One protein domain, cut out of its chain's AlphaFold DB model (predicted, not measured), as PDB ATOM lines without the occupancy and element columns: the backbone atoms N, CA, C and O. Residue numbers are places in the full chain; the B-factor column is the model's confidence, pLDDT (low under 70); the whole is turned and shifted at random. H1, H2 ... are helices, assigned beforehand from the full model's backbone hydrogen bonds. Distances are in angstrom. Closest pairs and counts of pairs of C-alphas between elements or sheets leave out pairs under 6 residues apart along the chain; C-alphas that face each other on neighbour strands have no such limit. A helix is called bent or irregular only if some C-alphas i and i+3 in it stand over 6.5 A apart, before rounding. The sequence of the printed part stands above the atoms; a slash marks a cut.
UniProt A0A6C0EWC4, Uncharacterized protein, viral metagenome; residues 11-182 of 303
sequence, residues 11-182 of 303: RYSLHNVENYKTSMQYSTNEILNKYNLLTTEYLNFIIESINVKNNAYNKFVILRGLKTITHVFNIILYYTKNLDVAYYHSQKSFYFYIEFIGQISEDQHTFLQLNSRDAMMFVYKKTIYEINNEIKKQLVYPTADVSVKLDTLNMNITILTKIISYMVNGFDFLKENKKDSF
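Overview. This is residues 11 to 182 of the 303 residues of an uncharacterized protein of viral metagenome (UniProt A0A6C0EWC4). What shape do these coordinates make? An up-and-down bundle, each helix running against the one before it in the chain, has H7, H2 and H5 side by side in one layer and H1 and H3 in the other, with H2 in the middle. At one end lie residues 11 to 27 and little H6, at the other little H4 and H8. What is it made of? The printed part has 172 residues with eight named helices, H1 to H8 along the chain, and no named strand: all helix, compact, with a radius of gyration of the C-alphas of 17.2 A and spans of 50 by 34 by 23 A.

Arrangement. What touches the longest helix? H7, residues 144 to 170, touches H2, residues 55 to 80, with residues 165 to 169 alone, opposite ways at a shallow tilt of 9 degrees; the closest C-alphas, of Lys 59 and Val 168, are 5.9 A apart. H7 touches H1, residues 28 to 49, with residues 149 to 156 alone, the closest C-alphas being Thr 28 and Lys 149, 5.5 A. Which helices form hairpins? H1 and H2 do, at a shallow tilt of 33 degrees, only just short of steep, with C-alphas of Ile 46 and Ile 62 closest at 7.0 A. H2 and H3, residues 83 to 105, do too, with C-alphas of Ile 76 and Ala 86 closest at 4.9 A. Where are the shorter helices? H5, residues 116 to 126, touches H3 at a steep tilt of 40 degrees, the closest C-alphas being Ser 93 and Val 123, 5.5 A. H4, residues 107 to 112, irregular with C-alphas 108 and 111 7.9 A apart, is close to H3 but not clearly touching, and H6, residues 133 to 137, likewise to H2. H8, residues 178 to 182, only just touches H1, with 3 pairs of C-alphas within 8 A. Are the O i to N i+4 pairs within hydrogen-bond range? Every one is in H2, H3, H5, H6, H7 and H8, 17 of 18 in H1, and 0 of 2 in H4, where 1 of 3 O i to N i+3 pairs is.

Along the chain. How long are the longer helices? From first to last C-alpha H7 is 39.0 A, H2 37.5 A, H3 32.7 A and H1 31.7 A. Where are the anchors? H1 begins at C-alpha 28 (-48.200, -23.930, -47.468), and H8 ends at C-alpha 182 (-34.378, 0.844, -48.943).

Size, cuts and confidence. How large is it? The two C-alphas farthest apart, of Gln 138 and Glu 176, are 53.6 A apart. Is it continuous and confident? The printed part has no cut and no long link; pLDDT is under 70 at residue 52 and residues 107 to 114, 139 to 141 and 176 to 178.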
ATOM      1  N   ARG A  11     -67.796  -9.208 -45.843       87.19
ATOM      2  CA  ARG A  11     -67.195 -10.474 -46.275       87.19
ATOM      3  C   ARG A  11     -66.062 -10.954 -45.369       87.19
ATOM      4  O   ARG A  11     -65.941 -12.152 -45.172       87.19
ATOM      5  N   TYR A  12     -65.254 -10.060 -44.803       91.12
ATOM      6  CA  TYR A  12     -64.086 -10.416 -43.985       91.12
ATOM      7  C   TYR A  12     -64.292 -10.136 -42.492       91.12
ATOM      8  O   TYR A  12     -63.330 -10.111 -41.726       91.12
ATOM      9  N   SER A  13     -65.531  -9.903 -42.051       91.06
ATOM     10  CA  SER A  13     -65.834  -9.658 -40.638       91.06
ATOM     11  C   SER A  13     -65.466 -10.861 -39.760       91.06
ATOM     12  O   SER A  13     -65.836 -11.990 -40.076       91.06
ATOM     13  N   LEU A  14     -64.800 -10.615 -38.627       91.50
ATOM     14  CA  LEU A  14     -64.537 -11.635 -37.597       91.50
ATOM     15  C   LEU A  14     -65.794 -11.992 -36.786       91.50
ATOM     16  O   LEU A  14     -65.799 -12.965 -36.044       91.50
ATOM     17  N   HIS A  15     -66.887 -11.252 -36.971       89.06
ATOM     18  CA  HIS A  15     -68.191 -11.604 -36.404       89.06
ATOM     19  C   HIS A  15     -68.984 -12.555 -37.307       89.06
ATOM     20  O   HIS A  15     -69.964 -13.147 -36.865       89.06
ATOM     21  N   ASN A  16     -68.568 -12.730 -38.569       89.38
ATOM     22  CA  ASN A  16     -69.205 -13.679 -39.477       89.38
ATOM     23  C   ASN A  16     -68.663 -15.095 -39.226       89.38
ATOM     24  O   ASN A  16     -67.499 -15.378 -39.505       89.38
ATOM     25  N   VAL A  17     -69.523 -16.000 -38.754       88.19
ATOM     26  CA  VAL A  17     -69.167 -17.400 -38.471       88.19
ATOM     27  C   VAL A  17     -68.685 -18.136 -39.727       88.19
ATOM     28  O   VAL A  17     -67.791 -18.971 -39.639       88.19
ATOM     29  N   GLU A  18     -69.172 -17.776 -40.918       89.69
ATOM     30  CA  GLU A  18     -68.744 -18.395 -42.182       89.69
ATOM     31  C   GLU A  18     -67.259 -18.168 -42.496       89.69
ATOM     32  O   GLU A  18     -66.661 -18.909 -43.287       89.69
ATOM     33  N   ASN A  19     -66.640 -17.156 -41.881       92.19
ATOM     34  CA  ASN A  19     -65.216 -16.886 -42.032       92.19
ATOM     35  C   ASN A  19     -64.327 -17.853 -41.252       92.19
ATOM     36  O   ASN A  19     -63.130 -17.897 -41.531       92.19
ATOM     37  N   TYR A  20     -64.898 -18.654 -40.355       91.50
ATOM     38  CA  TYR A  20     -64.193 -19.651 -39.566       91.50
ATOM     39  C   TYR A  20     -64.330 -21.019 -40.222       91.50
ATOM     40  O   TYR A  20     -65.364 -21.683 -40.146       91.50
ATOM     41  N   LYS A  21     -63.277 -21.433 -40.920       89.62
ATOM     42  CA  LYS A  21     -63.256 -22.699 -41.650       89.62
ATOM     43  C   LYS A  21     -62.924 -23.846 -40.703       89.62
ATOM     44  O   LYS A  21     -62.142 -23.709 -39.766       89.62
ATOM     45  N   THR A  22     -63.492 -25.017 -40.972       84.94
ATOM     46  CA  THR A  22     -63.225 -26.237 -40.192       84.94
ATOM     47  C   THR A  22     -61.812 -26.771 -40.438       84.94
ATOM     48  O   THR A  22     -61.167 -27.286 -39.521       84.94
ATOM     49  N   SER A  23     -61.286 -26.584 -41.648       84.81
ATOM     50  CA  SER A  23     -59.969 -27.046 -42.091       84.81
ATOM     51  C   SER A  23     -59.246 -25.985 -42.927       84.81
ATOM     52  O   SER A  23     -59.872 -25.132 -43.555       84.81
ATOM     53  N   MET A  24     -57.911 -26.034 -42.913       87.81
ATOM     54  CA  MET A  24     -57.052 -25.121 -43.671       87.81
ATOM     55  C   MET A  24     -56.824 -25.681 -45.078       87.81
ATOM     56  O   MET A  24     -55.954 -26.524 -45.290       87.81
ATOM     57  N   GLN A  25     -57.637 -25.217 -46.025       89.62
ATOM     58  CA  GLN A  25     -57.641 -25.699 -47.414       89.62
ATOM     59  C   GLN A  25     -56.460 -25.181 -48.245       89.62
ATOM     60  O   GLN A  25     -56.099 -25.783 -49.248       89.62
ATOM     61  N   TYR A  26     -55.841 -24.085 -47.809       92.19
ATOM     62  CA  TYR A  26     -54.703 -23.479 -48.489       92.19
ATOM     63  C   TYR A  26     -53.450 -24.354 -48.362       92.19
ATOM     64  O   TYR A  26     -53.191 -24.973 -47.319       92.19
ATOM     65  N   SER A  27     -52.664 -24.389 -49.433       91.88
ATOM     66  CA  SER A  27     -51.321 -24.952 -49.433       91.88
ATOM     67  C   SER A  27     -50.368 -24.078 -48.619       91.88
ATOM     68  O   SER A  27     -50.570 -22.870 -48.470       91.88
ATOM     69  N   THR A  28     -49.282 -24.676 -48.125       91.06
ATOM     70  CA  THR A  28     -48.200 -23.930 -47.468       91.06
ATOM     71  C   THR A  28     -47.707 -22.791 -48.357       91.06
ATOM     72  O   THR A  28     -47.528 -21.674 -47.877       91.06
ATOM     73  N   ASN A  29     -47.593 -23.033 -49.665       91.44
ATOM     74  CA  ASN A  29     -47.051 -22.043 -50.584       91.44
ATOM     75  C   ASN A  29     -47.952 -20.819 -50.754       91.44
ATOM     76  O   ASN A  29     -47.459 -19.698 -50.861       91.44
ATOM     77  N   GLU A  30     -49.272 -21.009 -50.756       94.31
ATOM     78  CA  GLU A  30     -50.227 -19.897 -50.792       94.31
ATOM     79  C   GLU A  30     -50.139 -19.047 -49.523       94.31
ATOM     80  O   GLU A  30     -50.126 -17.817 -49.602       94.31
ATOM     81  N   ILE A  31     -50.025 -19.698 -48.362       95.38
ATOM     82  CA  ILE A  31     -49.898 -19.026 -47.065       95.38
ATOM     83  C   ILE A  31     -48.607 -18.199 -47.019       95.38
ATOM     84  O   ILE A  31     -48.650 -17.014 -46.679       95.38
ATOM     85  N   LEU A  32     -47.479 -18.796 -47.414       94.81
ATOM     86  CA  LEU A  32     -46.176 -18.131 -47.466       94.81
ATOM     87  C   LEU A  32     -46.173 -16.954 -48.450       94.81
ATOM     88  O   LEU A  32     -45.730 -15.866 -48.093       94.81
ATOM     89  N   ASN A  33     -46.741 -17.119 -49.650       94.94
ATOM     90  CA  ASN A  33     -46.872 -16.025 -50.620       94.94
ATOM     91  C   ASN A  33     -47.671 -14.848 -50.055       94.94
ATOM     92  O   ASN A  33     -47.268 -13.694 -50.205       94.94
ATOM     93  N   LYS A  34     -48.793 -15.122 -49.381       96.69
ATOM     94  CA  LYS A  34     -49.607 -14.068 -48.764       96.69
ATOM     95  C   LYS A  34     -48.885 -13.362 -47.623       96.69
ATOM     96  O   LYS A  34     -49.022 -12.145 -47.498       96.69
ATOM     97  N   TYR A  35     -48.104 -14.087 -46.828       97.44
ATOM     98  CA  TYR A  35     -47.284 -13.487 -45.781       97.44
ATOM     99  C   TYR A  35     -46.136 -12.629 -46.346       97.44
ATOM    100  O   TYR A  35     -45.894 -11.521 -45.859       97.44
ATOM    101  N   ASN A  36     -45.466 -13.096 -47.404       96.44
ATOM    102  CA  ASN A  36     -44.424 -12.336 -48.101       96.44
ATOM    103  C   ASN A  36     -44.983 -11.033 -48.670       96.44
ATOM    104  O   ASN A  36     -44.428  -9.965 -48.419       96.44
ATOM    105  N   LEU A  37     -46.130 -11.109 -49.352       97.44
ATOM    106  CA  LEU A  37     -46.831  -9.941 -49.878       97.44
ATOM    107  C   LEU A  37     -47.164  -8.938 -48.766       97.44
ATOM    108  O   LEU A  37     -46.815  -7.766 -48.876       97.44
ATOM    109  N   LEU A  38     -47.773  -9.403 -47.671       98.25
ATOM    110  CA  LEU A  38     -48.101  -8.575 -46.506       98.25
ATOM    111  C   LEU A  38     -46.866  -7.859 -45.939       98.25
ATOM    112  O   LEU A  38     -46.925  -6.677 -45.599       98.25
ATOM    113  N   THR A  39     -45.747  -8.573 -45.833       97.81
ATOM    114  CA  THR A  39     -44.492  -8.037 -45.298       97.81
ATOM    115  C   THR A  39     -43.905  -6.968 -46.220       97.81
ATOM    116  O   THR A  39     -43.515  -5.896 -45.753       97.81
ATOM    117  N   THR A  40     -43.891  -7.219 -47.529       97.00
ATOM    118  CA  THR A  40     -43.435  -6.263 -48.546       97.00
ATOM    119  C   THR A  40     -44.314  -5.011 -48.580       97.00
ATOM    120  O   THR A  40     -43.793  -3.895 -48.606       97.00
ATOM    121  N   GLU A  41     -45.640  -5.161 -48.534       97.31
ATOM    122  CA  GLU A  41     -46.590  -4.040 -48.468       97.31
ATOM    123  C   GLU A  41     -46.361  -3.184 -47.223       97.31
ATOM    124  O   GLU A  41     -46.258  -1.962 -47.321       97.31
ATOM    125  N   TYR A  42     -46.207  -3.826 -46.064       97.81
ATOM    126  CA  TYR A  42     -45.912  -3.133 -44.819       97.81
ATOM    127  C   TYR A  42     -44.613  -2.323 -44.901       97.81
ATOM    128  O   TYR A  42     -44.616  -1.133 -44.577       97.81
ATOM    129  N   LEU A  43     -43.511  -2.944 -45.341       96.62
ATOM    130  CA  LEU A  43     -42.208  -2.279 -45.436       96.62
ATOM    131  C   LEU A  43     -42.251  -1.085 -46.399       96.62
ATOM    132  O   LEU A  43     -41.710  -0.025 -46.081       96.62
ATOM    133  N   ASN A  44     -42.935  -1.234 -47.536       94.75
ATOM    134  CA  ASN A  44     -43.137  -0.150 -48.496       94.75
ATOM    135  C   ASN A  44     -44.002   0.982 -47.932       94.75
ATOM    136  O   ASN A  44     -43.753   2.143 -48.235       94.75
ATOM    137  N   PHE A  45     -45.007   0.683 -47.112       93.75
ATOM    138  CA  PHE A  45     -45.871   1.722 -46.554       93.75
ATOM    139  C   PHE A  45     -45.201   2.466 -45.391       93.75
ATOM    140  O   PHE A  45     -45.284   3.693 -45.286       93.75
ATOM    141  N   ILE A  46     -44.490   1.746 -44.518       91.62
ATOM    142  CA  ILE A  46     -43.869   2.363 -43.345       91.62
ATOM    143  C   ILE A  46     -42.671   3.238 -43.708       91.62
ATOM    144  O   ILE A  46     -42.507   4.298 -43.110       91.62
ATOM    145  N   ILE A  47     -41.881   2.865 -44.721       90.00
ATOM    146  CA  ILE A  47     -40.753   3.692 -45.178       90.00
ATOM    147  C   ILE A  47     -41.219   5.049 -45.726       90.00
ATOM    148  O   ILE A  47     -40.485   6.034 -45.653       90.00
ATOM    149  N   GLU A  48     -42.451   5.126 -46.238       87.31
ATOM    150  CA  GLU A  48     -43.050   6.387 -46.674       87.31
ATOM    151  C   GLU A  48     -43.523   7.255 -45.503       87.31
ATOM    152  O   GLU A  48     -43.537   8.479 -45.635       87.31
ATOM    153  N   SER A  49     -43.846   6.630 -44.367       82.88
ATOM    154  CA  SER A  49     -44.531   7.251 -43.227       82.88
ATOM    155  C   SER A  49     -43.605   7.654 -42.069       82.88
ATOM    156  O   SER A  49     -43.964   8.514 -41.270       82.88
ATOM    157  N   ILE A  50     -42.424   7.042 -41.937       79.69
ATOM    158  CA  ILE A  50     -41.500   7.328 -40.825       79.69
ATOM    159  C   ILE A  50     -40.826   8.701 -40.946       79.69
ATOM    160  O   ILE A  50     -40.372   9.112 -42.017       79.69
ATOM    161  N   ASN A  51     -40.695   9.393 -39.809       71.56
ATOM    162  CA  ASN A  51     -40.014  10.681 -39.725       71.56
ATOM    163  C   ASN A  51     -38.517  10.487 -39.454       71.56
ATOM    164  O   ASN A  51     -38.088   9.885 -38.473       71.56
ATOM    165  N   VAL A  52     -37.689  11.022 -40.340       66.69
ATOM    166  CA  VAL A  52     -36.277  10.658 -40.473       66.69
ATOM    167  C   VAL A  52     -35.374  11.212 -39.351       66.69
ATOM    168  O   VAL A  52     -34.197  10.883 -39.279       66.69
ATOM    169  N   LYS A  53     -35.913  12.007 -38.421       73.31
ATOM    170  CA  LYS A  53     -35.136  12.725 -37.394       73.31
ATOM    171  C   LYS A  53     -34.380  11.824 -36.407       73.31
ATOM    172  O   LYS A  53     -33.362  12.251 -35.873       73.31
ATOM    173  N   ASN A  54     -34.845  10.595 -36.158       82.62
ATOM    174  CA  ASN A  54     -34.188   9.662 -35.238       82.62
ATOM    175  C   ASN A  54     -34.073   8.259 -35.848       82.62
ATOM    176  O   ASN A  54     -35.046   7.511 -35.950       82.62
ATOM    177  N   ASN A  55     -32.844   7.888 -36.212       84.06
ATOM    178  CA  ASN A  55     -32.536   6.611 -36.845       84.06
ATOM    179  C   ASN A  55     -32.878   5.398 -35.967       84.06
ATOM    180  O   ASN A  55     -33.483   4.437 -36.438       84.06
ATOM    181  N   ALA A  56     -32.503   5.439 -34.686       85.81
ATOM    182  CA  ALA A  56     -32.746   4.342 -33.753       85.81
ATOM    183  C   ALA A  56     -34.247   4.148 -33.502       85.81
ATOM    184  O   ALA A  56     -34.739   3.019 -33.499       85.81
ATOM    185  N   TYR A  57     -34.986   5.252 -33.367       86.19
ATOM    186  CA  TYR A  57     -36.439   5.230 -33.242       86.19
ATOM    187  C   TYR A  57     -37.108   4.633 -34.485       86.19
ATOM    188  O   TYR A  57     -37.951   3.750 -34.353       86.19
ATOM    189  N   ASN A  58     -36.680   5.029 -35.687       87.44
ATOM    190  CA  ASN A  58     -37.208   4.481 -36.938       87.44
ATOM    191  C   ASN A  58     -37.004   2.969 -37.037       87.44
ATOM    192  O   ASN A  58     -37.958   2.236 -37.293       87.44
ATOM    193  N   LYS A  59     -35.791   2.486 -36.748       90.44
ATOM    194  CA  LYS A  59     -35.489   1.045 -36.703       90.44
ATOM    195  C   LYS A  59     -36.421   0.315 -35.743       90.44
ATOM    196  O   LYS A  59     -37.058  -0.675 -36.100       90.44
ATOM    197  N   PHE A  60     -36.545   0.843 -34.532       90.50
ATOM    198  CA  PHE A  60     -37.392   0.276 -33.494       90.50
ATOM    199  C   PHE A  60     -38.871   0.212 -33.897       90.50
ATOM    200  O   PHE A  60     -39.519  -0.822 -33.717       90.50
ATOM    201  N   VAL A  61     -39.398   1.290 -34.475       91.19
ATOM    202  CA  VAL A  61     -40.779   1.402 -34.958       91.19
ATOM    203  C   VAL A  61     -41.051   0.409 -36.089       91.19
ATOM    204  O   VAL A  61     -42.069  -0.286 -36.039       91.19
ATOM    205  N   ILE A  62     -40.139   0.281 -37.059       93.88
ATOM    206  CA  ILE A  62     -40.272  -0.663 -38.178       93.88
ATOM    207  C   ILE A  62     -40.315  -2.105 -37.672       93.88
ATOM    208  O   ILE A  62     -41.222  -2.863 -38.025       93.88
ATOM    209  N   LEU A  63     -39.373  -2.491 -36.811       95.62
ATOM    210  CA  LEU A  63     -39.294  -3.866 -36.318       95.62
ATOM    211  C   LEU A  63     -40.450  -4.218 -35.380       95.62
ATOM    212  O   LEU A  63     -40.936  -5.349 -35.389       95.62
ATOM    213  N   ARG A  64     -40.931  -3.261 -34.582       94.38
ATOM    214  CA  ARG A  64     -42.090  -3.478 -33.712       94.38
ATOM    215  C   ARG A  64     -43.395  -3.598 -34.496       94.38
ATOM    216  O   ARG A  64     -44.214  -4.452 -34.154       94.38
ATOM    217  N   GLY A  65     -43.578  -2.804 -35.548       96.06
ATOM    218  CA  GLY A  65     -44.752  -2.934 -36.409       96.06
ATOM    219  C   GLY A  65     -44.756  -4.273 -37.138       96.06
ATOM    220  O   GLY A  65     -45.766  -4.966 -37.078       96.06
ATOM    221  N   LEU A  66     -43.609  -4.718 -37.674       97.88
ATOM    222  CA  LEU A  66     -43.478  -6.037 -38.304       97.88
ATOM    223  C   LEU A  66     -43.936  -7.145 -37.350       97.88
ATOM    224  O   LEU A  66     -44.845  -7.898 -37.676       97.88
ATOM    225  N   LYS A  67     -43.387  -7.176 -36.126       97.19
ATOM    226  CA  LYS A  67     -43.784  -8.145 -35.090       97.19
ATOM    227  C   LYS A  67     -45.284  -8.104 -34.791       97.19
ATOM    228  O   LYS A  67     -45.909  -9.148 -34.626       97.19
ATOM    229  N   THR A  68     -45.861  -6.905 -34.722       97.69
ATOM    230  CA  THR A  68     -47.293  -6.710 -34.459       97.69
ATOM    231  C   THR A  68     -48.141  -7.329 -35.568       97.69
ATOM    232  O   THR A  68     -49.066  -8.085 -35.282       97.69
ATOM    233  N   ILE A  69     -47.797  -7.053 -36.824       98.12
ATOM    234  CA  ILE A  69     -48.528  -7.503 -38.013       98.12
ATOM    235  C   ILE A  69     -48.396  -9.013 -38.194       98.12
ATOM    236  O   ILE A  69     -49.400  -9.689 -38.400       98.12
ATOM    237  N   THR A  70     -47.187  -9.559 -38.035       98.19
ATOM    238  CA  THR A  70     -46.936 -11.005 -38.047       98.19
ATOM    239  C   THR A  70     -47.775 -11.723 -36.993       98.19
ATOM    240  O   THR A  70     -48.372 -12.760 -37.272       98.19
ATOM    241  N   HIS A  71     -47.875 -11.157 -35.786       97.81
ATOM    242  CA  HIS A  71     -48.682 -11.747 -34.723       97.81
ATOM    243  C   HIS A  71     -50.177 -11.750 -35.067       97.81
ATOM    244  O   HIS A  71     -50.847 -12.760 -34.854       97.81
ATOM    245  N   VAL A  72     -50.691 -10.657 -35.645       98.38
ATOM    246  CA  VAL A  72     -52.079 -10.601 -36.126       98.38
ATOM    247  C   VAL A  72     -52.322 -11.647 -37.210       98.38
ATOM    248  O   VAL A  72     -53.302 -12.386 -37.114       98.38
ATOM    249  N   PHE A  73     -51.426 -11.756 -38.193       98.38
ATOM    250  CA  PHE A  73     -51.541 -12.738 -39.268       98.38
ATOM    251  C   PHE A  73     -51.620 -14.161 -38.717       98.38
ATOM    252  O   PHE A  73     -52.574 -14.878 -39.016       98.38
ATOM    253  N   ASN A  74     -50.678 -14.539 -37.848       96.62
ATOM    254  CA  ASN A  74     -50.616 -15.876 -37.260       96.62
ATOM    255  C   ASN A  74     -51.845 -16.197 -36.412       96.62
ATOM    256  O   ASN A  74     -52.425 -17.271 -36.564       96.62
ATOM    257  N   ILE A  75     -52.271 -15.273 -35.545       95.12
ATOM    258  CA  ILE A  75     -53.453 -15.490 -34.710       95.12
ATOM    259  C   ILE A  75     -54.690 -15.634 -35.588       95.12
ATOM    260  O   ILE A  75     -55.417 -16.617 -35.468       95.12
ATOM    261  N   ILE A  76     -54.946 -14.689 -36.490       96.00
ATOM    262  CA  ILE A  76     -56.175 -14.736 -37.281       96.00
ATOM    263  C   ILE A  76     -56.178 -15.969 -38.184       96.00
ATOM    264  O   ILE A  76     -57.202 -16.648 -38.243       96.00
ATOM    265  N   LEU A  77     -55.053 -16.322 -38.811       95.69
ATOM    266  CA  LEU A  77     -54.935 -17.548 -39.601       95.69
ATOM    267  C   LEU A  77     -55.205 -18.797 -38.756       95.69
ATOM    268  O   LEU A  77     -55.941 -19.676 -39.196       95.69
ATOM    269  N   TYR A  78     -54.661 -18.868 -37.540       92.88
ATOM    270  CA  TYR A  78     -54.865 -19.996 -36.634       92.88
ATOM    271  C   TYR A  78     -56.340 -20.175 -36.244       92.88
ATOM    272  O   TYR A  78     -56.889 -21.268 -36.379       92.88
ATOM    273  N   TYR A  79     -57.000 -19.098 -35.807       91.81
ATOM    274  CA  TYR A  79     -58.388 -19.161 -35.335       91.81
ATOM    275  C   TYR A  79     -59.397 -19.317 -36.475       91.81
ATOM    276  O   TYR A  79     -60.380 -20.038 -36.326       91.81
ATOM    277  N   THR A  80     -59.190 -18.641 -37.606       92.94
ATOM    278  CA  THR A  80     -60.163 -18.639 -38.713       92.94
ATOM    279  C   THR A  80     -59.904 -19.739 -39.734       92.94
ATOM    280  O   THR A  80     -60.814 -20.097 -40.480       92.94
ATOM    281  N   LYS A  81     -58.664 -20.248 -39.816       92.56
ATOM    282  CA  LYS A  81     -58.181 -21.117 -40.906       92.56
ATOM    283  C   LYS A  81     -58.468 -20.532 -42.297       92.56
ATOM    284  O   LYS A  81     -58.569 -21.264 -43.280       92.56
ATOM    285  N   ASN A  82     -58.610 -19.207 -42.373       94.62
ATOM    286  CA  ASN A  82     -59.022 -18.467 -43.554       94.62
ATOM    287  C   ASN A  82     -57.941 -17.451 -43.922       94.62
ATOM    288  O   ASN A  82     -57.773 -16.424 -43.258       94.62
ATOM    289  N   LEU A  83     -57.198 -17.762 -44.983       96.69
ATOM    290  CA  LEU A  83     -56.042 -16.981 -45.403       96.69
ATOM    291  C   LEU A  83     -56.427 -15.566 -45.843       96.69
ATOM    292  O   LEU A  83     -55.717 -14.615 -45.524       96.69
ATOM    293  N   ASP A  84     -57.568 -15.405 -46.514       96.19
ATOM    294  CA  ASP A  84     -58.022 -14.094 -46.981       96.19
ATOM    295  C   ASP A  84     -58.425 -13.187 -45.814       96.19
ATOM    296  O   ASP A  84     -58.111 -11.997 -45.812       96.19
ATOM    297  N   VAL A  85     -59.069 -13.754 -44.788       96.31
ATOM    298  CA  VAL A  85     -59.424 -13.029 -43.558       96.31
ATOM    299  C   VAL A  85     -58.161 -12.651 -42.783       96.31
ATOM    300  O   VAL A  85     -58.020 -11.498 -42.374       96.31
ATOM    301  N   ALA A  86     -57.214 -13.583 -42.629       97.69
ATOM    302  CA  ALA A  86     -55.927 -13.312 -41.988       97.69
ATOM    303  C   ALA A  86     -55.166 -12.187 -42.694       97.69
ATOM    304  O   ALA A  86     -54.711 -11.245 -42.045       97.69
ATOM    305  N   TYR A  87     -55.089 -12.238 -44.022       97.94
ATOM    306  CA  TYR A  87     -54.446 -11.207 -44.824       97.94
ATOM    307  C   TYR A  87     -55.163  -9.851 -44.700       97.94
ATOM    308  O   TYR A  87     -54.516  -8.864 -44.355       97.94
ATOM    309  N   TYR A  88     -56.490  -9.797 -44.869       97.12
ATOM    310  CA  TYR A  88     -57.277  -8.558 -44.779       97.12
ATOM    311  C   TYR A  88     -57.091  -7.828 -43.439       97.12
ATOM    312  O   TYR A  88     -56.826  -6.623 -43.403       97.12
ATOM    313  N   HIS A  89     -57.194  -8.548 -42.318       97.31
ATOM    314  CA  HIS A  89     -57.027  -7.939 -40.993       97.31
ATOM    315  C   HIS A  89     -55.580  -7.580 -40.679       97.31
ATOM    316  O   HIS A  89     -55.334  -6.618 -39.951       97.31
ATOM    317  N   SER A  90     -54.612  -8.296 -41.248       98.19
ATOM    318  CA  SER A  90     -53.197  -7.944 -41.108       98.19
ATOM    319  C   SER A  90     -52.843  -6.693 -41.908       98.19
ATOM    320  O   SER A  90     -52.116  -5.840 -41.402       98.19
ATOM    321  N   GLN A  91     -53.426  -6.517 -43.099       97.25
ATOM    322  CA  GLN A  91     -53.303  -5.267 -43.846       97.25
ATOM    323  C   GLN A  91     -53.878  -4.095 -43.049       97.25
ATOM    324  O   GLN A  91     -53.187  -3.111 -42.793       97.25
ATOM    325  N   LYS A  92     -55.117  -4.229 -42.554       95.75
ATOM    326  CA  LYS A  92     -55.721  -3.224 -41.661       95.75
ATOM    327  C   LYS A  92     -54.856  -2.924 -40.441       95.75
ATOM    328  O   LYS A  92     -54.721  -1.766 -40.061       95.75
ATOM    329  N   SER A  93     -54.258  -3.954 -39.849       96.31
ATOM    330  CA  SER A  93     -53.392  -3.814 -38.679       96.31
ATOM    331  C   SER A  93     -52.187  -2.935 -38.947       96.31
ATOM    332  O   SER A  93     -51.851  -2.115 -38.096       96.31
ATOM    333  N   PHE A  94     -51.548  -3.065 -40.111       94.81
ATOM    334  CA  PHE A  94     -50.415  -2.201 -40.405       94.81
ATOM    335  C   PHE A  94     -50.837  -0.760 -40.691       94.81
ATOM    336  O   PHE A  94     -50.130   0.147 -40.264       94.81
ATOM    337  N   TYR A  95     -51.998  -0.526 -41.321       94.81
ATOM    338  CA  TYR A  95     -52.543   0.830 -41.472       94.81
ATOM    339  C   TYR A  95     -52.792   1.479 -40.106       94.81
ATOM    340  O   TYR A  95     -52.290   2.569 -39.851       94.81
ATOM    341  N   PHE A  96     -53.481   0.774 -39.200       94.81
ATOM    342  CA  PHE A  96     -53.726   1.250 -37.837       94.81
ATOM    343  C   PHE A  96     -52.434   1.512 -37.068       94.81
ATOM    344  O   PHE A  96     -52.329   2.519 -36.374       94.81
ATOM    345  N   TYR A  97     -51.449   0.618 -37.189       94.81
ATOM    346  CA  TYR A  97     -50.150   0.805 -36.555       94.81
ATOM    347  C   TYR A  97     -49.481   2.087 -37.054       94.81
ATOM    348  O   TYR A  97     -49.056   2.909 -36.251       94.81
ATOM    349  N   ILE A  98     -49.400   2.269 -38.371       91.50
ATOM    350  CA  ILE A  98     -48.654   3.368 -38.987       91.50
ATOM    351  C   ILE A  98     -49.345   4.712 -38.755       91.50
ATOM    352  O   ILE A  98     -48.666   5.683 -38.435       91.50
ATOM    353  N   GLU A  99     -50.675   4.761 -38.828       90.06
ATOM    354  CA  GLU A  99     -51.457   5.950 -38.478       90.06
ATOM    355  C   GLU A  99     -51.219   6.363 -37.019       90.06
ATOM    356  O   GLU A  99     -50.909   7.521 -36.741       90.06
ATOM    357  N   PHE A 100     -51.270   5.401 -36.092       90.00
ATOM    358  CA  PHE A 100     -51.008   5.657 -34.675       90.00
ATOM    359  C   PHE A 100     -49.571   6.145 -34.449       90.00
ATOM    360  O   PHE A 100     -49.343   7.095 -33.705       90.00
ATOM    361  N   ILE A 101     -48.587   5.519 -35.105       87.81
ATOM    362  CA  ILE A 101     -47.187   5.954 -35.052       87.81
ATOM    363  C   ILE A 101     -47.025   7.381 -35.591       87.81
ATOM    364  O   ILE A 101     -46.255   8.154 -35.021       87.81
ATOM    365  N   GLY A 102     -47.738   7.739 -36.662       85.50
ATOM    366  CA  GLY A 102     -47.768   9.100 -37.197       85.50
ATOM    367  C   GLY A 102     -48.245  10.101 -36.148       85.50
ATOM    368  O   GLY A 102     -47.522  11.041 -35.835       85.50
ATOM    369  N   GLN A 103     -49.387   9.819 -35.513       83.38
ATOM    370  CA  GLN A 103     -49.974  10.672 -34.471       83.38
ATOM    371  C   GLN A 103     -49.041  10.881 -33.268       83.38
ATOM    372  O   GLN A 103     -48.914  11.999 -32.780       83.38
ATOM    373  N   ILE A 104     -48.353   9.837 -32.787       79.75
ATOM    374  CA  ILE A 104     -47.422   9.984 -31.646       79.75
ATOM    375  C   ILE A 104     -46.093  10.646 -32.027       79.75
ATOM    376  O   ILE A 104     -45.355  11.079 -31.147       79.75
ATOM    377  N   SER A 105     -45.753  10.673 -33.318       74.12
ATOM    378  CA  SER A 105     -44.523  11.301 -33.814       74.12
ATOM    379  C   SER A 105     -44.701  12.799 -34.084       74.12
ATOM    380  O   SER A 105     -43.714  13.494 -34.324       74.12
ATOM    381  N   GLU A 106     -45.939  13.297 -34.065       70.44
ATOM    382  CA  GLU A 106     -46.265  14.717 -34.150       70.44
ATOM    383  C   GLU A 106     -46.208  15.349 -32.746       70.44
ATOM    384  O   GLU A 106     -46.880  14.908 -31.812       70.44
ATOM    385  N   ASP A 107     -45.405  16.411 -32.592       59.12
ATOM    386  CA  ASP A 107     -45.099  17.068 -31.305       59.12
ATOM    387  C   ASP A 107     -46.342  17.579 -30.543       59.12
ATOM    388  O   ASP A 107     -46.254  17.916 -29.366       59.12
ATOM    389  N   GLN A 108     -47.517  17.607 -31.176       55.38
ATOM    390  CA  GLN A 108     -48.774  18.089 -30.596       55.38
ATOM    391  C   GLN A 108     -49.384  17.132 -29.552       55.38
ATOM    392  O   GLN A 108     -50.256  17.542 -28.786       55.38
ATOM    393  N   HIS A 109     -48.919  15.878 -29.473       54.41
ATOM    394  CA  HIS A 109     -49.489  14.845 -28.594       54.41
ATOM    395  C   HIS A 109     -48.526  14.304 -27.519       54.41
ATOM    396  O   HIS A 109     -48.850  13.328 -26.837       54.41
ATOM    397  N   THR A 110     -47.379  14.959 -27.288       58.66
ATOM    398  CA  THR A 110     -46.383  14.539 -26.274       58.66
ATOM    399  C   THR A 110     -46.938  14.493 -24.847       58.66
ATOM    400  O   THR A 110     -46.432  13.731 -24.023       58.66
ATOM    401  N   PHE A 111     -48.007  15.243 -24.553       54.75
ATOM    402  CA  PHE A 111     -48.674  15.236 -23.246       54.75
ATOM    403  C   PHE A 111     -49.193  13.845 -22.840       54.75
ATOM    404  O   PHE A 111     -49.157  13.499 -21.663       54.75
ATOM    405  N   LEU A 112     -49.641  13.030 -23.804       59.94
ATOM    406  CA  LEU A 112     -50.216  11.707 -23.538       59.94
ATOM    407  C   LEU A 112     -49.158  10.613 -23.290       59.94
ATOM    408  O   LEU A 112     -49.530   9.511 -22.900       59.94
ATOM    409  N   GLN A 113     -47.863  10.893 -23.515       64.81
ATOM    410  CA  GLN A 113     -46.743   9.943 -23.351       64.81
ATOM    411  C   GLN A 113     -46.957   8.577 -24.036       64.81
ATOM    412  O   GLN A 113     -46.457   7.543 -23.582       64.81
ATOM    413  N   LEU A 114     -47.708   8.561 -25.142       66.50
ATOM    414  CA  LEU A 114     -47.993   7.340 -25.888       66.50
ATOM    415  C   LEU A 114     -46.714   6.789 -26.510       66.50
ATOM    416  O   LEU A 114     -45.887   7.522 -27.052       66.50
ATOM    417  N   ASN A 115     -46.567   5.471 -26.457       75.25
ATOM    418  CA  ASN A 115     -45.427   4.779 -27.034       75.25
ATOM    419  C   ASN A 115     -45.890   3.655 -27.969       75.25
ATOM    420  O   ASN A 115     -47.067   3.314 -28.082       75.25
ATOM    421  N   SER A 116     -44.950   3.027 -28.663       79.19
ATOM    422  CA  SER A 116     -45.278   2.005 -29.661       79.19
ATOM    423  C   SER A 116     -45.862   0.700 -29.079       79.19
ATOM    424  O   SER A 116     -46.346  -0.137 -29.841       79.19
ATOM    425  N   ARG A 117     -45.866   0.504 -27.748       85.44
ATOM    426  CA  ARG A 117     -46.652  -0.560 -27.088       85.44
ATOM    427  C   ARG A 117     -48.146  -0.236 -27.121       85.44
ATOM    428  O   ARG A 117     -48.948  -1.150 -27.303       85.44
ATOM    429  N   ASP A 118     -48.506   1.036 -26.989       87.62
ATOM    430  CA  ASP A 118     -49.893   1.494 -27.071       87.62
ATOM    431  C   ASP A 118     -50.419   1.344 -28.498       87.62
ATOM    432  O   ASP A 118     -51.525   0.844 -28.686       87.62
ATOM    433  N   ALA A 119     -49.578   1.630 -29.500       89.75
ATOM    434  CA  ALA A 119     -49.877   1.354 -30.906       89.75
ATOM    435  C   ALA A 119     -50.179  -0.138 -31.144       89.75
ATOM    436  O   ALA A 119     -51.194  -0.492 -31.740       89.75
ATOM    437  N   MET A 120     -49.336  -1.038 -30.623       93.00
ATOM    438  CA  MET A 120     -49.561  -2.487 -30.703       93.00
ATOM    439  C   MET A 120     -50.875  -2.901 -30.019       93.00
ATOM    440  O   MET A 120     -51.658  -3.666 -30.581       93.00
ATOM    441  N   MET A 121     -51.146  -2.380 -28.818       92.94
ATOM    442  CA  MET A 121     -52.379  -2.673 -28.083       92.94
ATOM    443  C   MET A 121     -53.622  -2.163 -28.825       92.94
ATOM    444  O   MET A 121     -54.643  -2.850 -28.867       92.94
ATOM    445  N   PHE A 122     -53.541  -0.977 -29.429       94.00
ATOM    446  CA  PHE A 122     -54.598  -0.417 -30.266       94.00
ATOM    447  C   PHE A 122     -54.902  -1.329 -31.459       94.00
ATOM    448  O   PHE A 122     -56.061  -1.684 -31.678       94.00
ATOM    449  N   VAL A 123     -53.863  -1.783 -32.164       96.56
ATOM    450  CA  VAL A 123     -53.995  -2.734 -33.274       96.56
ATOM    451  C   VAL A 123     -54.683  -4.020 -32.815       96.56
ATOM    452  O   VAL A 123     -55.662  -4.432 -33.429       96.56
ATOM    453  N   TYR A 124     -54.239  -4.624 -31.709       96.75
ATOM    454  CA  TYR A 124     -54.823  -5.874 -31.204       96.75
ATOM    455  C   TYR A 124     -56.288  -5.725 -30.798       96.75
ATOM    456  O   TYR A 124     -57.093  -6.608 -31.095       96.75
ATOM    457  N   LYS A 125     -56.653  -4.595 -30.183       95.31
ATOM    458  CA  LYS A 125     -58.052  -4.274 -29.871       95.31
ATOM    459  C   LYS A 125     -58.913  -4.179 -31.129       95.31
ATOM    460  O   LYS A 125     -60.059  -4.597 -31.094       95.31
ATOM    461  N   LYS A 126     -58.369  -3.651 -32.228       94.00
ATOM    462  CA  LYS A 126     -59.084  -3.496 -33.504       94.00
ATOM    463  C   LYS A 126     -59.099  -4.754 -34.374       94.00
ATOM    464  O   LYS A 126     -59.793  -4.749 -35.389       94.00
ATOM    465  N   THR A 127     -58.350  -5.801 -34.015       94.88
ATOM    466  CA  THR A 127     -58.255  -7.038 -34.808       94.88
ATOM    467  C   THR A 127     -58.413  -8.304 -33.970       94.88
ATOM    468  O   THR A 127     -59.476  -8.911 -33.971       94.88
ATOM    469  N   ILE A 128     -57.394  -8.717 -33.219       94.38
ATOM    470  CA  ILE A 128     -57.390  -9.987 -32.470       94.38
ATOM    471  C   ILE A 128     -58.542 -10.071 -31.456       94.38
ATOM    472  O   ILE A 128     -59.117 -11.142 -31.240       94.38
ATOM    473  N   TYR A 129     -58.892  -8.958 -30.810       93.44
ATOM    474  CA  TYR A 129     -59.955  -8.955 -29.800       93.44
ATOM    475  C   TYR A 129     -61.356  -9.051 -30.410       93.44
ATOM    476  O   TYR A 129     -62.270  -9.493 -29.722       93.44
ATOM    477  N   GLU A 130     -61.493  -8.765 -31.705       92.56
ATOM    478  CA  GLU A 130     -62.738  -8.922 -32.463       92.56
ATOM    479  C   GLU A 130     -63.007 -10.381 -32.871       92.56
ATOM    480  O   GLU A 130     -64.077 -10.690 -33.385       92.56
ATOM    481  N   ILE A 131     -62.059 -11.303 -32.655       92.12
ATOM    482  CA  ILE A 131     -62.273 -12.733 -32.917       92.12
ATOM    483  C   ILE A 131     -63.377 -13.259 -31.994       92.12
ATOM    484  O   ILE A 131     -63.240 -13.183 -30.768       92.12
ATOM    485  N   ASN A 132     -64.400 -13.881 -32.589       87.12
ATOM    486  CA  ASN A 132     -65.534 -14.469 -31.882       87.12
ATOM    487  C   ASN A 132     -65.091 -15.384 -30.719       87.12
ATOM    488  O   ASN A 132     -64.392 -16.385 -30.898       87.12
ATOM    489  N   ASN A 133     -65.523 -15.027 -29.505       84.81
ATOM    490  CA  ASN A 133     -65.133 -15.694 -28.264       84.81
ATOM    491  C   ASN A 133     -65.706 -17.110 -28.114       84.81
ATOM    492  O   ASN A 133     -65.095 -17.929 -27.432       84.81
ATOM    493  N   GLU A 134     -66.847 -17.419 -28.729       83.25
ATOM    494  CA  GLU A 134     -67.414 -18.773 -28.714       83.25
ATOM    495  C   GLU A 134     -66.510 -19.738 -29.478       83.25
ATOM    496  O   GLU A 134     -66.215 -20.832 -28.999       83.25
ATOM    497  N   ILE A 135     -65.951 -19.280 -30.598       79.75
ATOM    498  CA  ILE A 135     -65.035 -20.070 -31.423       79.75
ATOM    499  C   ILE A 135     -63.699 -20.289 -30.708       79.75
ATOM    500  O   ILE A 135     -63.149 -21.387 -30.763       79.75
ATOM    501  N   LYS A 136     -63.206 -19.294 -29.953       79.88
ATOM    502  CA  LYS A 136     -62.005 -19.471 -29.112       79.88
ATOM    503  C   LYS A 136     -62.168 -20.617 -28.110       79.88
ATOM    504  O   LYS A 136     -61.206 -21.326 -27.840       79.88
ATOM    505  N   LYS A 137     -63.377 -20.802 -27.566       78.31
ATOM    506  CA  LYS A 137     -63.690 -21.857 -26.587       78.31
ATOM    507  C   LYS A 137     -63.853 -23.241 -27.222       78.31
ATOM    508  O   LYS A 137     -63.687 -24.236 -26.531       78.31
ATOM    509  N   GLN A 138     -64.181 -23.301 -28.511       73.31
ATOM    510  CA  GLN A 138     -64.434 -24.541 -29.256       73.31
ATOM    511  C   GLN A 138     -63.188 -25.084 -29.974       73.31
ATOM    512  O   GLN A 138     -63.288 -26.018 -30.770       73.31
ATOM    513  N   LEU A 139     -62.011 -24.500 -29.732       67.06
ATOM    514  CA  LEU A 139     -60.786 -24.887 -30.421       67.06
ATOM    515  C   LEU A 139     -60.382 -26.324 -30.094       67.06
ATOM    516  O   LEU A 139     -59.942 -26.647 -28.993       67.06
ATOM    517  N   VAL A 140     -60.491 -27.172 -31.110       65.38
ATOM    518  CA  VAL A 140     -59.870 -28.492 -31.144       65.38
ATOM    519  C   VAL A 140     -58.406 -28.319 -31.548       65.38
ATOM    520  O   VAL A 140     -58.090 -27.472 -32.389       65.38
ATOM    521  N   TYR A 141     -57.519 -29.126 -30.961       68.06
ATOM    522  CA  TYR A 141     -56.104 -29.169 -31.329       68.06
ATOM    523  C   TYR A 141     -55.924 -29.260 -32.856       68.06
ATOM    524  O   TYR A 141     -56.685 -29.978 -33.520       68.06
ATOM    525  N   PRO A 142     -54.948 -28.530 -33.434       72.81
ATOM    526  CA  PRO A 142     -54.695 -28.585 -34.865       72.81
ATOM    527  C   PRO A 142     -54.389 -30.025 -35.287       72.81
ATOM    528  O   PRO A 142     -53.692 -30.762 -34.588       72.81
ATOM    529  N   THR A 143     -54.918 -30.429 -36.440       80.62
ATOM    530  CA  THR A 143     -54.561 -31.715 -37.044       80.62
ATOM    531  C   THR A 143     -53.076 -31.722 -37.410       80.62
ATOM    532  O   THR A 143     -52.474 -30.660 -37.587       80.62
ATOM    533  N   ALA A 144     -52.483 -32.910 -37.574       83.06
ATOM    534  CA  ALA A 144     -51.071 -33.039 -37.947       83.06
ATOM    535  C   ALA A 144     -50.717 -32.230 -39.215       83.06
ATOM    536  O   ALA A 144     -49.712 -31.529 -39.225       83.06
ATOM    537  N   ASP A 145     -51.584 -32.246 -40.236       82.56
ATOM    538  CA  ASP A 145     -51.423 -31.436 -41.457       82.56
ATOM    539  C   ASP A 145     -51.360 -29.928 -41.160       82.56
ATOM    540  O   ASP A 145     -50.457 -29.231 -41.619       82.56
ATOM    541  N   VAL A 146     -52.284 -29.421 -40.336       85.38
ATOM    542  CA  VAL A 146     -52.312 -28.001 -39.962       85.38
ATOM    543  C   VAL A 146     -51.069 -27.626 -39.156       85.38
ATOM    544  O   VAL A 146     -50.515 -26.554 -39.381       85.38
ATOM    545  N   SER A 147     -50.603 -28.503 -38.259       87.12
ATOM    546  CA  SER A 147     -49.364 -28.275 -37.506       87.12
ATOM    547  C   SER A 147     -48.174 -28.122 -38.444       87.12
ATOM    548  O   SER A 147     -47.495 -27.106 -38.386       87.12
ATOM    549  N   VAL A 148     -47.986 -29.053 -39.386       87.88
ATOM    550  CA  VAL A 148     -46.868 -29.000 -40.345       87.88
ATOM    551  C   VAL A 148     -46.893 -27.709 -41.172       87.88
ATOM    552  O   VAL A 148     -45.846 -27.089 -41.377       87.88
ATOM    553  N   LYS A 149     -48.077 -27.260 -41.613       89.62
ATOM    554  CA  LYS A 149     -48.233 -25.991 -42.346       89.62
ATOM    555  C   LYS A 149     -47.831 -24.785 -41.494       89.62
ATOM    556  O   LYS A 149     -47.118 -23.907 -41.979       89.62
ATOM    557  N   LEU A 150     -48.271 -24.746 -40.236       90.75
ATOM    558  CA  LEU A 150     -47.954 -23.665 -39.302       90.75
ATOM    559  C   LEU A 150     -46.479 -23.669 -38.885       90.75
ATOM    560  O   LEU A 150     -45.878 -22.604 -38.799       90.75
ATOM    561  N   ASP A 151     -45.875 -24.838 -38.686       90.75
ATOM    562  CA  ASP A 151     -44.452 -24.976 -38.363       90.75
ATOM    563  C   ASP A 151     -43.581 -24.489 -39.524       90.75
ATOM    564  O   ASP A 151     -42.657 -23.696 -39.327       90.75
ATOM    565  N   THR A 152     -43.943 -24.871 -40.753       90.69
ATOM    566  CA  THR A 152     -43.281 -24.373 -41.967       90.69
ATOM    567  C   THR A 152     -43.410 -22.852 -42.088       90.69
ATOM    568  O   THR A 152     -42.421 -22.161 -42.338       90.69
ATOM    569  N   LEU A 153     -44.612 -22.307 -41.853       93.25
ATOM    570  CA  LEU A 153     -44.843 -20.863 -41.811       93.25
ATOM    571  C   LEU A 153     -43.948 -20.189 -40.760       93.25
ATOM    572  O   LEU A 153     -43.292 -19.198 -41.065       93.25
ATOM    573  N   ASN A 154     -43.876 -20.732 -39.547       93.44
ATOM    574  CA  ASN A 154     -43.086 -20.164 -38.456       93.44
ATOM    575  C   ASN A 154     -41.581 -20.161 -38.755       93.44
ATOM    576  O   ASN A 154     -40.906 -19.169 -38.464       93.44
ATOM    577  N   MET A 155     -41.048 -21.222 -39.367       92.56
ATOM    578  CA  MET A 155     -39.647 -21.265 -39.800       92.56
ATOM    579  C   MET A 155     -39.358 -20.201 -40.861       92.56
ATOM    580  O   MET A 155     -38.383 -19.454 -40.749       92.56
ATOM    581  N   ASN A 156     -40.245 -20.066 -41.849       93.06
ATOM    582  CA  ASN A 156     -40.125 -19.055 -42.892       93.06
ATOM    583  C   ASN A 156     -40.188 -17.624 -42.318       93.06
ATOM    584  O   ASN A 156     -39.303 -16.809 -42.586       93.06
ATOM    585  N   ILE A 157     -41.162 -17.354 -41.439       95.75
ATOM    586  CA  ILE A 157     -41.278 -16.096 -40.687       95.75
ATOM    587  C   ILE A 157     -39.981 -15.804 -39.932       95.75
ATOM    588  O   ILE A 157     -39.497 -14.674 -39.958       95.75
ATOM    589  N   THR A 158     -39.406 -16.798 -39.261       95.69
ATOM    590  CA  THR A 158     -38.188 -16.625 -38.459       95.69
ATOM    591  C   THR A 158     -37.004 -16.204 -39.330       95.69
ATOM    592  O   THR A 158     -36.325 -15.227 -39.013       95.69
ATOM    593  N   ILE A 159     -36.796 -16.872 -40.468       95.69
ATOM    594  CA  ILE A 159     -35.731 -16.524 -41.420       95.69
ATOM    595  C   ILE A 159     -35.953 -15.114 -41.981       95.69
ATOM    596  O   ILE A 159     -35.065 -14.267 -41.895       95.69
ATOM    597  N   LEU A 160     -37.150 -14.821 -42.495       96.38
ATOM    598  CA  LEU A 160     -37.447 -13.515 -43.091       96.38
ATOM    599  C   LEU A 160     -37.340 -12.375 -42.080       96.38
ATOM    600  O   LEU A 160     -36.746 -11.341 -42.375       96.38
ATOM    601  N   THR A 161     -37.870 -12.548 -40.869       96.19
ATOM    602  CA  THR A 161     -37.786 -11.517 -39.824       96.19
ATOM    603  C   THR A 161     -36.350 -11.287 -39.361       96.19
ATOM    604  O   THR A 161     -36.004 -10.139 -39.066       96.19
ATOM    605  N   LYS A 162     -35.491 -12.318 -39.350       96.06
ATOM    606  CA  LYS A 162     -34.050 -12.168 -39.101       96.06
ATOM    607  C   LYS A 162     -33.387 -11.328 -40.195       96.06
ATOM    608  O   LYS A 162     -32.730 -10.342 -39.865       96.06
ATOM    609  N   ILE A 163     -33.626 -11.651 -41.467       96.44
ATOM    610  CA  ILE A 163     -33.082 -10.915 -42.623       96.44
ATOM    611  C   ILE A 163     -33.549  -9.456 -42.618       96.44
ATOM    612  O   ILE A 163     -32.741  -8.541 -42.763       96.44
ATOM    613  N   ILE A 164     -34.843  -9.219 -42.391       96.75
ATOM    614  CA  ILE A 164     -35.405  -7.866 -42.303       96.75
ATOM    615  C   ILE A 164     -34.792  -7.107 -41.128       96.75
ATOM    616  O   ILE A 164     -34.438  -5.942 -41.277       96.75
ATOM    617  N   SER A 165     -34.635  -7.749 -39.966       95.19
ATOM    618  CA  SER A 165     -34.009  -7.116 -38.798       95.19
ATOM    619  C   SER A 165     -32.566  -6.724 -39.078       95.19
ATOM    620  O   SER A 165     -32.164  -5.609 -38.756       95.19
ATOM    621  N   TYR A 166     -31.810  -7.615 -39.715       94.06
ATOM    622  CA  TYR A 166     -30.444  -7.361 -40.143       94.06
ATOM    623  C   TYR A 166     -30.369  -6.176 -41.122       94.06
ATOM    624  O   TYR A 166     -29.643  -5.216 -40.865       94.06
ATOM    625  N   MET A 167     -31.216  -6.163 -42.156       92.88
ATOM    626  CA  MET A 167     -31.332  -5.047 -43.098       92.88
ATOM    627  C   MET A 167     -31.681  -3.725 -42.407       92.88
ATOM    628  O   MET A 167     -30.990  -2.730 -42.604       92.88
ATOM    629  N   VAL A 168     -32.736  -3.691 -41.590       92.50
ATOM    630  CA  VAL A 168     -33.179  -2.467 -40.902       92.50
ATOM    631  C   VAL A 168     -32.093  -1.946 -39.960       92.50
ATOM    632  O   VAL A 168     -31.868  -0.738 -39.895       92.50
ATOM    633  N   ASN A 169     -31.395  -2.832 -39.249       90.75
ATOM    634  CA  ASN A 169     -30.335  -2.439 -38.325       90.75
ATOM    635  C   ASN A 169     -29.069  -1.956 -39.042       90.75
ATOM    636  O   ASN A 169     -28.450  -1.009 -38.556       90.75
ATOM    637  N   GLY A 170     -28.724  -2.542 -40.191       87.50
ATOM    638  CA  GLY A 170     -27.614  -2.093 -41.035       87.50
ATOM    639  C   GLY A 170     -27.908  -0.804 -41.807       87.50
ATOM    640  O   GLY A 170     -26.988  -0.078 -42.171       87.50
ATOM    641  N   PHE A 171     -29.182  -0.469 -42.024       87.19
ATOM    642  CA  PHE A 171     -29.555   0.721 -42.781       87.19
ATOM    643  C   PHE A 171     -29.380   2.010 -41.962       87.19
ATOM    644  O   PHE A 171     -29.765   2.097 -40.790       87.19
ATOM    645  N   ASP A 172     -28.813   3.042 -42.586       85.38
ATOM    646  CA  ASP A 172     -28.735   4.381 -42.011       85.38
ATOM    647  C   ASP A 172     -29.821   5.270 -42.613       85.38
ATOM    648  O   ASP A 172     -29.677   5.825 -43.705       85.38
ATOM    649  N   PHE A 173     -30.912   5.447 -41.871       83.06
ATOM    650  CA  PHE A 173     -31.973   6.350 -42.271       83.06
ATOM    651  C   PHE A 173     -31.539   7.825 -42.189       83.06
ATOM    652  O   PHE A 173     -32.384   8.665 -42.430       83.06
ATOM    653  N   LEU A 174     -30.284   8.222 -41.910       80.75
ATOM    654  CA  LEU A 174     -29.845   9.635 -41.879       80.75
ATOM    655  C   LEU A 174     -29.111  10.148 -43.144       80.75
ATOM    656  O   LEU A 174     -29.196  11.349 -43.397       80.75
ATOM    657  N   LYS A 175     -28.574   9.295 -44.031       74.06
ATOM    658  CA  LYS A 175     -27.831   9.683 -45.271       74.06
ATOM    659  C   LYS A 175     -28.663   9.682 -46.576       74.06
ATOM    660  O   LYS A 175     -29.531   8.843 -46.687       74.06
ATOM    661  N   GLU A 176     -28.439  10.590 -47.540       54.47
ATOM    662  CA  GLU A 176     -29.277  10.860 -48.752       54.47
ATOM    663  C   GLU A 176     -29.668   9.641 -49.652       54.47
ATOM    664  O   GLU A 176     -29.034   8.595 -49.603       54.47
ATOM    665  N   ASN A 177     -30.736   9.769 -50.472       64.94
ATOM    666  CA  ASN A 177     -31.362   8.740 -51.360       64.94
ATOM    667  C   ASN A 177     -31.990   7.485 -50.691       64.94
ATOM    668  O   ASN A 177     -32.263   6.463 -51.322       64.94
ATOM    669  N   LYS A 178     -32.333   7.606 -49.405       68.50
ATOM    670  CA  LYS A 178     -32.792   6.546 -48.479       68.50
ATOM    671  C   LYS A 178     -33.933   5.667 -48.963       68.50
ATOM    672  O   LYS A 178     -33.877   4.454 -48.802       68.50
ATOM    673  N   LYS A 179     -35.011   6.275 -49.465       77.31
ATOM    674  CA  LYS A 179     -36.239   5.533 -49.777       77.31
ATOM    675  C   LYS A 179     -36.008   4.593 -50.951       77.31
ATOM    676  O   LYS A 179     -36.436   3.446 -50.891       77.31
ATOM    677  N   ASP A 180     -35.273   5.040 -51.963       84.31
ATOM    678  CA  ASP A 180     -35.000   4.238 -53.153       84.31
ATOM    679  C   ASP A 180     -34.001   3.115 -52.858       84.31
ATOM    680  O   ASP A 180     -34.238   1.969 -53.249       84.31
ATOM    681  N   SER A 181     -32.951   3.389 -52.074       86.31
ATOM    682  CA  SER A 181     -32.035   2.344 -51.599       86.31
ATOM    683  C   SER A 181     -32.742   1.322 -50.706       86.31
ATOM    684  O   SER A 181     -32.550   0.121 -50.874       86.31
ATOM    685  N   PHE A 182     -33.611   1.761 -49.789       89.44
ATOM    686  CA  PHE A 182     -34.378   0.844 -48.943       89.44
ATOM    687  C   PHE A 182     -35.363   0.002 -49.765       89.44
ATOM    688  O   PHE A 182     -35.458  -1.206 -49.565       89.44
TER     689      PHE A 182